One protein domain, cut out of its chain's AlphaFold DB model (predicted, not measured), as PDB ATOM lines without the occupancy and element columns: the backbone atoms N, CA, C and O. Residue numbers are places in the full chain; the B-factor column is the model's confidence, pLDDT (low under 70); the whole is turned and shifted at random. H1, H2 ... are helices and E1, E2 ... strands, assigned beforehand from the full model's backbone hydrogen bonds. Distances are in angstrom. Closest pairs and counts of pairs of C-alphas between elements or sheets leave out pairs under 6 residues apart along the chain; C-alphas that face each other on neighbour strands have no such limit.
ATOM      1  N   GLY A   4     213.461 175.694 177.313       97.88
ATOM      2  CA  GLY A   4     213.754 176.997 176.726       97.88
ATOM      3  C   GLY A   4     212.810 177.335 175.586       97.88
ATOM      4  O   GLY A   4     211.913 176.550 175.269       97.88
ATOM      5  N   TYR A   5     213.022 178.494 174.974       98.19
ATOM      6  CA  TYR A   5     212.294 178.904 173.778       98.19
ATOM      7  C   TYR A   5     213.066 178.509 172.532       98.19
ATOM      8  O   TYR A   5     214.288 178.661 172.487       98.19
ATOM      9  N   ARG A   6     212.349 178.032 171.517       98.00
ATOM     10  CA  ARG A   6     212.881 177.778 170.182       98.00
ATOM     11  C   ARG A   6     211.999 178.472 169.158       98.00
ATOM     12  O   ARG A   6     210.787 178.294 169.174       98.00
ATOM     13  N   CYS A   7     212.618 179.255 168.288       98.06
ATOM     14  CA  CYS A   7     211.959 179.826 167.126       98.06
ATOM     15  C   CYS A   7     212.047 178.823 165.973       98.06
ATOM     16  O   CYS A   7     213.151 178.416 165.600       98.06
ATOM     17  N   GLU A   8     210.905 178.424 165.423       96.88
ATOM     18  CA  GLU A   8     210.848 177.435 164.341       96.88
ATOM     19  C   GLU A   8     211.264 178.043 162.991       96.88
ATOM     20  O   GLU A   8     211.873 177.359 162.171       96.88
ATOM     21  N   ASP A   9     211.062 179.345 162.787       97.19
ATOM     22  CA  ASP A   9     211.458 180.030 161.550       97.19
ATOM     23  C   ASP A   9     212.973 180.267 161.469       97.19
ATOM     24  O   ASP A   9     213.604 180.063 160.433       97.19
ATOM     25  N   CYS A  10     213.585 180.685 162.582       96.31
ATOM     26  CA  CYS A  10     215.007 181.039 162.640       96.31
ATOM     27  C   CYS A  10     215.916 179.894 163.097       96.31
ATOM     28  O   CYS A  10     217.137 180.048 163.064       96.31
ATOM     29  N   GLN A  11     215.344 178.794 163.599       94.50
ATOM     30  CA  GLN A  11     216.080 177.683 164.218       94.50
ATOM     31  C   GLN A  11     217.004 178.128 165.372       94.50
ATOM     32  O   GLN A  11     218.005 177.483 165.688       94.50
ATOM     33  N   ARG A  12     216.664 179.245 166.027       96.94
ATOM     34  CA  ARG A  12     217.371 179.778 167.199       96.94
ATOM     35  C   ARG A  12     216.684 179.329 168.475       96.94
ATOM     36  O   ARG A  12     215.465 179.180 168.507       96.94
ATOM     37  N   ALA A  13     217.463 179.153 169.538       97.19
ATOM     38  CA  ALA A  13     216.936 178.803 170.847       97.19
ATOM     39  C   ALA A  13     217.674 179.527 171.974       97.19
ATOM     40  O   ALA A  13     218.875 179.781 171.877       97.19
ATOM     41  N   VAL A  14     216.952 179.803 173.057       97.56
ATOM     42  CA  VAL A  14     217.496 180.290 174.327       97.56
ATOM     43  C   VAL A  14     217.038 179.371 175.449       97.56
ATOM     44  O   VAL A  14     215.933 178.828 175.413       97.56
ATOM     45  N   TRP A  15     217.885 179.193 176.460       97.56
ATOM     46  CA  TRP A  15     217.650 178.267 177.567       97.56
ATOM     47  C   TRP A  15     217.796 178.979 178.917       97.56
ATOM     48  O   TRP A  15     218.787 178.716 179.617       97.56
ATOM     49  N   PRO A  16     216.851 179.872 179.280       96.31
ATOM     50  CA  PRO A  16     216.934 180.635 180.518       96.31
ATOM     51  C   PRO A  16     216.972 179.714 181.741       96.31
ATOM     52  O   PRO A  16     216.462 178.588 181.715       96.31
ATOM     53  N   ALA A  17     217.593 180.176 182.824       95.62
ATOM     54  CA  ALA A  17     217.738 179.415 184.066       95.62
ATOM     55  C   ALA A  17     216.429 179.383 184.881       95.62
ATOM     56  O   ALA A  17     216.335 179.965 185.955       95.62
ATOM     57  N   THR A  18     215.405 178.717 184.345       96.25
ATOM     58  CA  THR A  18     214.038 178.695 184.885       96.25
ATOM     59  C   THR A  18     213.336 177.364 184.560       96.25
ATOM     60  O   THR A  18     213.905 176.475 183.915       96.25
ATOM     61  N   THR A  19     212.102 177.182 185.025       97.00
ATOM     62  CA  THR A  19     211.305 175.970 184.803       97.00
ATOM     63  C   THR A  19     210.444 176.047 183.539       97.00
ATOM     64  O   THR A  19     210.122 177.114 183.024       97.00
ATOM     65  N   ARG A  20     209.980 174.887 183.048       97.38
ATOM     66  CA  ARG A  20     209.016 174.826 181.931       97.38
ATOM     67  C   ARG A  20     207.734 175.617 182.225       97.38
ATOM     68  O   ARG A  20     207.184 176.226 181.316       97.38
ATOM     69  N   THR A  21     207.260 175.581 183.469       97.94
ATOM     70  CA  THR A  21     206.042 176.281 183.896       97.94
ATOM     71  C   THR A  21     206.227 177.792 183.854       97.94
ATOM     72  O   THR A  21     205.336 178.499 183.395       97.94
ATOM     73  N   GLU A  22     207.387 178.290 184.273       97.69
ATOM     74  CA  GLU A  22     207.720 179.717 184.214       97.69
ATOM     75  C   GLU A  22     207.877 180.208 182.769       97.69
ATOM     76  O   GLU A  22     207.343 181.261 182.422       97.69
ATOM     77  N   LEU A  23     208.489 179.407 181.887       98.00
ATOM     78  CA  LEU A  23     208.505 179.690 180.444       98.00
ATOM     79  C   LEU A  23     207.086 179.735 179.860       98.00
ATOM     80  O   LEU A  23     206.746 180.623 179.083       98.00
ATOM     81  N   GLN A  24     206.229 178.790 180.247       98.12
ATOM     82  CA  GLN A  24     204.834 178.776 179.811       98.12
ATOM     83  C   GLN A  24     204.105 180.041 180.268       98.12
ATOM     84  O   GLN A  24     203.456 180.709 179.467       98.12
ATOM     85  N   TRP A  25     204.272 180.403 181.540       97.81
ATOM     86  CA  TRP A  25     203.683 181.605 182.108       97.81
ATOM     87  C   TRP A  25     204.130 182.861 181.359       97.81
ATOM     88  O   TRP A  25     203.275 183.657 180.968       97.81
ATOM     89  N   LEU A  26     205.436 183.016 181.113       97.94
ATOM     90  CA  LEU A  26     205.974 184.196 180.440       97.94
ATOM     91  C   LEU A  26     205.489 184.280 178.992       97.94
ATOM     92  O   LEU A  26     205.069 185.354 178.577       97.94
ATOM     93  N   ARG A  27     205.465 183.164 178.249       96.94
ATOM     94  CA  ARG A  27     204.925 183.126 176.880       96.94
ATOM     95  C   ARG A  27     203.475 183.599 176.817       96.94
ATOM     96  O   ARG A  27     203.129 184.369 175.923       96.94
ATOM     97  N   ASP A  28     202.645 183.158 177.758       97.62
ATOM     98  CA  ASP A  28     201.214 183.482 177.778       97.62
ATOM     99  C   ASP A  28     200.942 184.904 178.300       97.62
ATOM    100  O   ASP A  28     199.901 185.495 178.015       97.62
ATOM    101  N   ARG A  29     201.868 185.466 179.087       97.31
ATOM    102  CA  ARG A  29     201.701 186.745 179.802       97.31
ATOM    103  C   ARG A  29     202.794 187.760 179.481       97.31
ATOM    104  O   ARG A  29     203.097 188.615 180.311       97.31
ATOM    105  N   GLN A  30     203.332 187.725 178.263       95.56
ATOM    106  CA  GLN A  30     204.374 188.661 177.811       95.56
ATOM    107  C   GLN A  30     203.977 190.121 178.049       95.56
ATOM    108  O   GLN A  30     204.788 190.913 178.514       95.56
ATOM    109  N   HIS A  31     202.714 190.469 177.786       94.69
ATOM    110  CA  HIS A  31     202.200 191.819 178.013       94.69
ATOM    111  C   HIS A  31     202.304 192.244 179.487       94.69
ATOM    112  O   HIS A  31     202.765 193.343 179.763       94.69
ATOM    113  N   ILE A  32     201.965 191.362 180.437       94.62
ATOM    114  CA  ILE A  32     202.072 191.648 181.877       94.62
ATOM    115  C   ILE A  32     203.534 191.842 182.268       94.62
ATOM    116  O   ILE A  32     203.860 192.795 182.968       94.62
ATOM    117  N   ALA A  33     204.421 190.957 181.806       94.69
ATOM    118  CA  ALA A  33     205.845 191.071 182.098       94.69
ATOM    119  C   ALA A  33     206.415 192.411 181.596       94.69
ATOM    120  O   ALA A  33     207.157 193.061 182.325       94.69
ATOM    121  N   ARG A  34     205.987 192.880 180.415       94.19
ATOM    122  CA  ARG A  34     206.358 194.205 179.886       94.19
ATOM    123  C   ARG A  34     205.795 195.363 180.710       94.19
ATOM    124  O   ARG A  34     206.499 196.347 180.907       94.19
ATOM    125  N   GLU A  35     204.560 195.276 181.213       94.44
ATOM    126  CA  GLU A  35     204.042 196.290 182.150       94.44
ATOM    127  C   GLU A  35     204.912 196.369 183.406       94.44
ATOM    128  O   GLU A  35     205.298 197.454 183.836       94.44
ATOM    129  N   VAL A  36     205.257 195.213 183.978       92.62
ATOM    130  CA  VAL A  36     206.106 195.154 185.170       92.62
ATOM    131  C   VAL A  36     207.485 195.735 184.873       92.62
ATOM    132  O   VAL A  36     207.960 196.548 185.657       92.62
ATOM    133  N   GLU A  37     208.103 195.397 183.743       92.56
ATOM    134  CA  GLU A  37     209.395 195.966 183.342       92.56
ATOM    135  C   GLU A  37     209.358 197.496 183.228       92.56
ATOM    136  O   GLU A  37     210.288 198.169 183.665       92.56
ATOM    137  N   ARG A  38     208.267 198.057 182.693       91.12
ATOM    138  CA  ARG A  38     208.108 199.510 182.533       91.12
ATOM    139  C   ARG A  38     207.889 200.260 183.841       91.12
ATOM    140  O   ARG A  38     208.251 201.432 183.930       91.12
ATOM    141  N   HIS A  39     207.259 199.625 184.826       90.56
ATOM    142  CA  HIS A  39     206.762 200.310 186.023       90.56
ATOM    143  C   HIS A  39     207.453 199.892 187.328       90.56
ATOM    144  O   HIS A  39     207.356 200.609 188.324       90.56
ATOM    145  N   SER A  40     208.158 198.760 187.347       89.44
ATOM    146  CA  SER A  40     208.881 198.266 188.520       89.44
ATOM    147  C   SER A  40     210.280 198.869 188.598       89.44
ATOM    148  O   SER A  40     211.101 198.676 187.704       89.44
ATOM    149  N   SER A  41     210.612 199.511 189.719       78.75
ATOM    150  CA  SER A  41     211.975 199.991 189.988       78.75
ATOM    151  C   SER A  41     212.988 198.858 190.187       78.75
ATOM    152  O   SER A  41     214.184 199.076 190.027       78.75
ATOM    153  N   ALA A  42     212.522 197.662 190.563       84.38
ATOM    154  CA  ALA A  42     213.360 196.474 190.720       84.38
ATOM    155  C   ALA A  42     213.582 195.720 189.394       84.38
ATOM    156  O   ALA A  42     214.467 194.872 189.318       84.38
ATOM    157  N   GLY A  43     212.805 196.039 188.350       87.25
ATOM    158  CA  GLY A  43     212.858 195.367 187.055       87.25
ATOM    159  C   GLY A  43     212.318 193.935 187.089       87.25
ATOM    160  O   GLY A  43     211.482 193.585 187.925       87.25
ATOM    161  N   LEU A  44     212.788 193.127 186.140       92.56
ATOM    162  CA  LEU A  44     212.458 191.712 185.993       92.56
ATOM    163  C   LEU A  44     213.672 190.828 186.284       92.56
ATOM    164  O   LEU A  44     214.818 191.218 186.032       92.56
ATOM    165  N   ASP A  45     213.405 189.594 186.708       94.75
ATOM    166  CA  ASP A  45     214.434 188.561 186.790       94.75
ATOM    167  C   ASP A  45     215.130 188.371 185.435       94.75
ATOM    168  O   ASP A  45     214.529 188.498 184.365       94.75
ATOM    169  N   THR A  46     216.417 188.021 185.463       94.88
ATOM    170  CA  THR A  46     217.228 187.858 184.245       94.88
ATOM    171  C   THR A  46     216.614 186.873 183.251       94.88
ATOM    172  O   THR A  46     216.571 187.175 182.064       94.88
ATOM    173  N   TRP A  47     216.052 185.751 183.715       96.12
ATOM    174  CA  TRP A  47     215.419 184.768 182.827       96.12
ATOM    175  C   TRP A  47     214.192 185.335 182.094       96.12
ATOM    176  O   TRP A  47     213.905 184.930 180.966       96.12
ATOM    177  N   MET A  48     213.474 186.278 182.718       97.25
ATOM    178  CA  MET A  48     212.327 186.938 182.102       97.25
ATOM    179  C   MET A  48     212.778 187.913 181.025       97.25
ATOM    180  O   MET A  48     212.207 187.900 179.939       97.25
ATOM    181  N   ARG A  49     213.819 188.709 181.304       96.25
ATOM    182  CA  ARG A  49     214.407 189.630 180.320       96.25
ATOM    183  C   ARG A  49     214.947 188.880 179.111       96.25
ATOM    184  O   ARG A  49     214.559 189.198 177.999       96.25
ATOM    185  N   GLU A  50     215.721 187.815 179.328       97.19
ATOM    186  CA  GLU A  50     216.196 186.942 178.244       97.19
ATOM    187  C   GLU A  50     215.035 186.397 177.397       97.19
ATOM    188  O   GLU A  50     215.116 186.339 176.171       97.19
ATOM    189  N   GLY A  51     213.933 186.002 178.044       97.38
ATOM    190  CA  GLY A  51     212.731 185.547 177.355       97.38
ATOM    191  C   GLY A  51     212.049 186.646 176.537       97.38
ATOM    192  O   GLY A  51     211.701 186.411 175.383       97.38
ATOM    193  N   LEU A  52     211.863 187.836 177.112       97.25
ATOM    194  CA  LEU A  52     211.245 188.979 176.432       97.25
ATOM    195  C   LEU A  52     212.094 189.477 175.265       97.25
ATOM    196  O   LEU A  52     211.561 189.649 174.172       97.25
ATOM    197  N   GLU A  53     213.405 189.609 175.456       97.25
ATOM    198  CA  GLU A  53     214.343 189.944 174.387       97.25
ATOM    199  C   GLU A  53     214.274 188.910 173.260       97.25
ATOM    200  O   GLU A  53     214.254 189.277 172.084       97.25
ATOM    201  N   PHE A  54     214.184 187.617 173.591       97.88
ATOM    202  CA  PHE A  54     214.008 186.573 172.585       97.88
ATOM    203  C   PHE A  54     212.695 186.746 171.812       97.88
ATOM    204  O   PHE A  54     212.712 186.646 170.585       97.88
ATOM    205  N   PHE A  55     211.578 187.036 172.483       97.56
ATOM    206  CA  PHE A  55     210.308 187.307 171.804       97.56
ATOM    207  C   PHE A  55     210.365 188.563 170.929       97.56
ATOM    208  O   PHE A  55     209.832 188.539 169.824       97.56
ATOM    209  N   ASP A  56     211.045 189.624 171.367       96.81
ATOM    210  CA  ASP A  56     211.208 190.858 170.590       96.81
ATOM    211  C   ASP A  56     211.996 190.633 169.300       96.81
ATOM    212  O   ASP A  56     211.575 191.064 168.226       96.81
ATOM    213  N   HIS A  57     213.103 189.893 169.376       97.69
ATOM    214  CA  HIS A  57     213.914 189.567 168.200       97.69
ATOM    215  C   HIS A  57     213.207 188.632 167.211       97.69
ATOM    216  O   HIS A  57     213.613 188.555 166.053       97.69
ATOM    217  N   HIS A  58     212.179 187.911 167.661       97.38
ATOM    218  CA  HIS A  58     211.424 186.948 166.858       97.38
ATOM    219  C   HIS A  58     209.941 187.339 166.771       97.38
ATOM    220  O   HIS A  58     209.066 186.479 166.660       97.38
ATOM    221  N   ALA A  59     209.642 188.640 166.835       95.88
ATOM    222  CA  ALA A  59     208.285 189.143 166.707       95.88
ATOM    223  C   ALA A  59     207.698 188.742 165.342       95.88
ATOM    224  O   ALA A  59     208.242 189.077 164.293       95.88
ATOM    225  N   GLY A  60     206.577 188.017 165.368       95.25
ATOM    226  CA  GLY A  60     205.933 187.484 164.165       95.25
ATOM    227  C   GLY A  60     206.415 186.095 163.729       95.25
ATOM    228  O   GLY A  60     205.884 185.576 162.752       95.25
ATOM    229  N   HIS A  61     207.364 185.482 164.440       97.38
ATOM    230  CA  HIS A  61     207.769 184.089 164.229       97.38
ATOM    231  C   HIS A  61     207.006 183.129 165.154       97.38
ATOM    232  O   HIS A  61     206.498 183.531 166.206       97.38
ATOM    233  N   ASP A  62     206.984 181.844 164.803       96.75
ATOM    234  CA  ASP A  62     206.497 180.787 165.685       96.75
ATOM    235  C   ASP A  62     207.567 180.432 166.729       96.75
ATOM    236  O   ASP A  62     208.691 180.027 166.406       96.75
ATOM    237  N   VAL A  63     207.219 180.610 168.006       97.50
ATOM    238  CA  VAL A  63     208.095 180.347 169.151       97.50
ATOM    239  C   VAL A  63     207.454 179.317 170.077       97.50
ATOM    240  O   VAL A  63     206.428 179.554 170.723       97.50
ATOM    241  N   SER A  64     208.122 178.172 170.211       97.25
ATOM    242  CA  SER A  64     207.677 177.029 171.003       97.25
ATOM    243  C   SER A  64     208.551 176.811 172.245       97.25
ATOM    244  O   SER A  64     209.684 177.290 172.333       97.25
ATOM    245  N   ILE A  65     208.027 176.086 173.243       97.75
ATOM    246  CA  ILE A  65     208.821 175.646 174.399       97.75
ATOM    247  C   ILE A  65     209.415 174.275 174.094       97.75
ATOM    248  O   ILE A  65     208.699 173.268 174.054       97.75
ATOM    249  N   ALA A  66     210.734 174.231 173.959       97.12
ATOM    250  CA  ALA A  66     211.486 173.030 173.635       97.12
ATOM    251  C   ALA A  66     212.213 172.468 174.865       97.12
ATOM    252  O   ALA A  66     212.399 173.144 175.880       97.12
ATOM    253  N   ARG A  67     212.618 171.198 174.778       96.00
ATOM    254  CA  ARG A  67     213.552 170.568 175.721       96.00
ATOM    255  C   ARG A  67     214.973 170.774 175.203       96.00
ATOM    256  O   ARG A  67     215.191 170.613 174.006       96.00
ATOM    257  N   HIS A  68     215.912 171.093 176.092       91.44
ATOM    258  CA  HIS A  68     217.323 171.190 175.723       91.44
ATOM    259  C   HIS A  68     217.797 169.830 175.189       91.44
ATOM    260  O   HIS A  68     217.460 168.817 175.820       91.44
TER     261      HIS A  68
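This is residues 4 to 68 of the 69 residues of an uncharacterized protein of bacterium (UniProt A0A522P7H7). A small two-stranded ribbon, E1 and E2, forms a wall at one end, with H1 and H3 packed over one face, and H2 reaches away from the ribbon toward the far end. The long stretch 8 to 19 folds back beside E1, and its residues 13 to 14 pair antiparallel with residues 5 to 6. The printed part has 65 residues, with three named helices and two named strands in the order E1, H1, H2, H3, E2; the sheet E1 - E2 is antiparallel and the class is mixed. It is compact, with a radius of gyration of the C-alphas of 11.4 A and spans of 34 by 24 by 16 A.

Start at E1, residues 4 to 7, and find its antiparallel neighbour E2, residues 63 to 67, at 135 degrees, with N 6 and O 64 within hydrogen-bond range at 2.9 A. Look next at H1, residues 20 to 28, where the C-alpha of Leu 23 is 7.3 A from that of Ile 65, the closest to E2. H3, residues 46 to 57, comes closest to E1 at the C-alphas of Gly 51 and Tyr 5, 7.6 A. With residues 48 to 51 alone H3 only just touches H1, with 3 pairs of C-alphas within 8 A, Leu 26 and Met 48 closest at 7.1 A, at a steep tilt of 45 degrees, the same way. H2, residues 30 to 39, is apart from both strands and only just touches H3, with 3 such pairs, Gln 30 and Leu 52 closest at 7.0 A. In H1, H2 and H3 every O i to N i+4 pair is within hydrogen-bond range.

Find C-alpha 4 at (213.754, 176.997, 176.726), where E1 begins its 10.2 A. H1 spans 12.4 A, H2 14.5 A and H3 16.5 A, from C-alpha 46 at (217.228, 187.858, 184.245). E2 runs 13.0 A to C-alpha 67 at (213.552, 170.568, 175.721).

The C-alphas farthest apart, of Asp 9 and Ser 41, are 34.7 A apart. The link from E1 to H1 is long; the printed part has no cut, and no printed residue is under 70 in pLDDT.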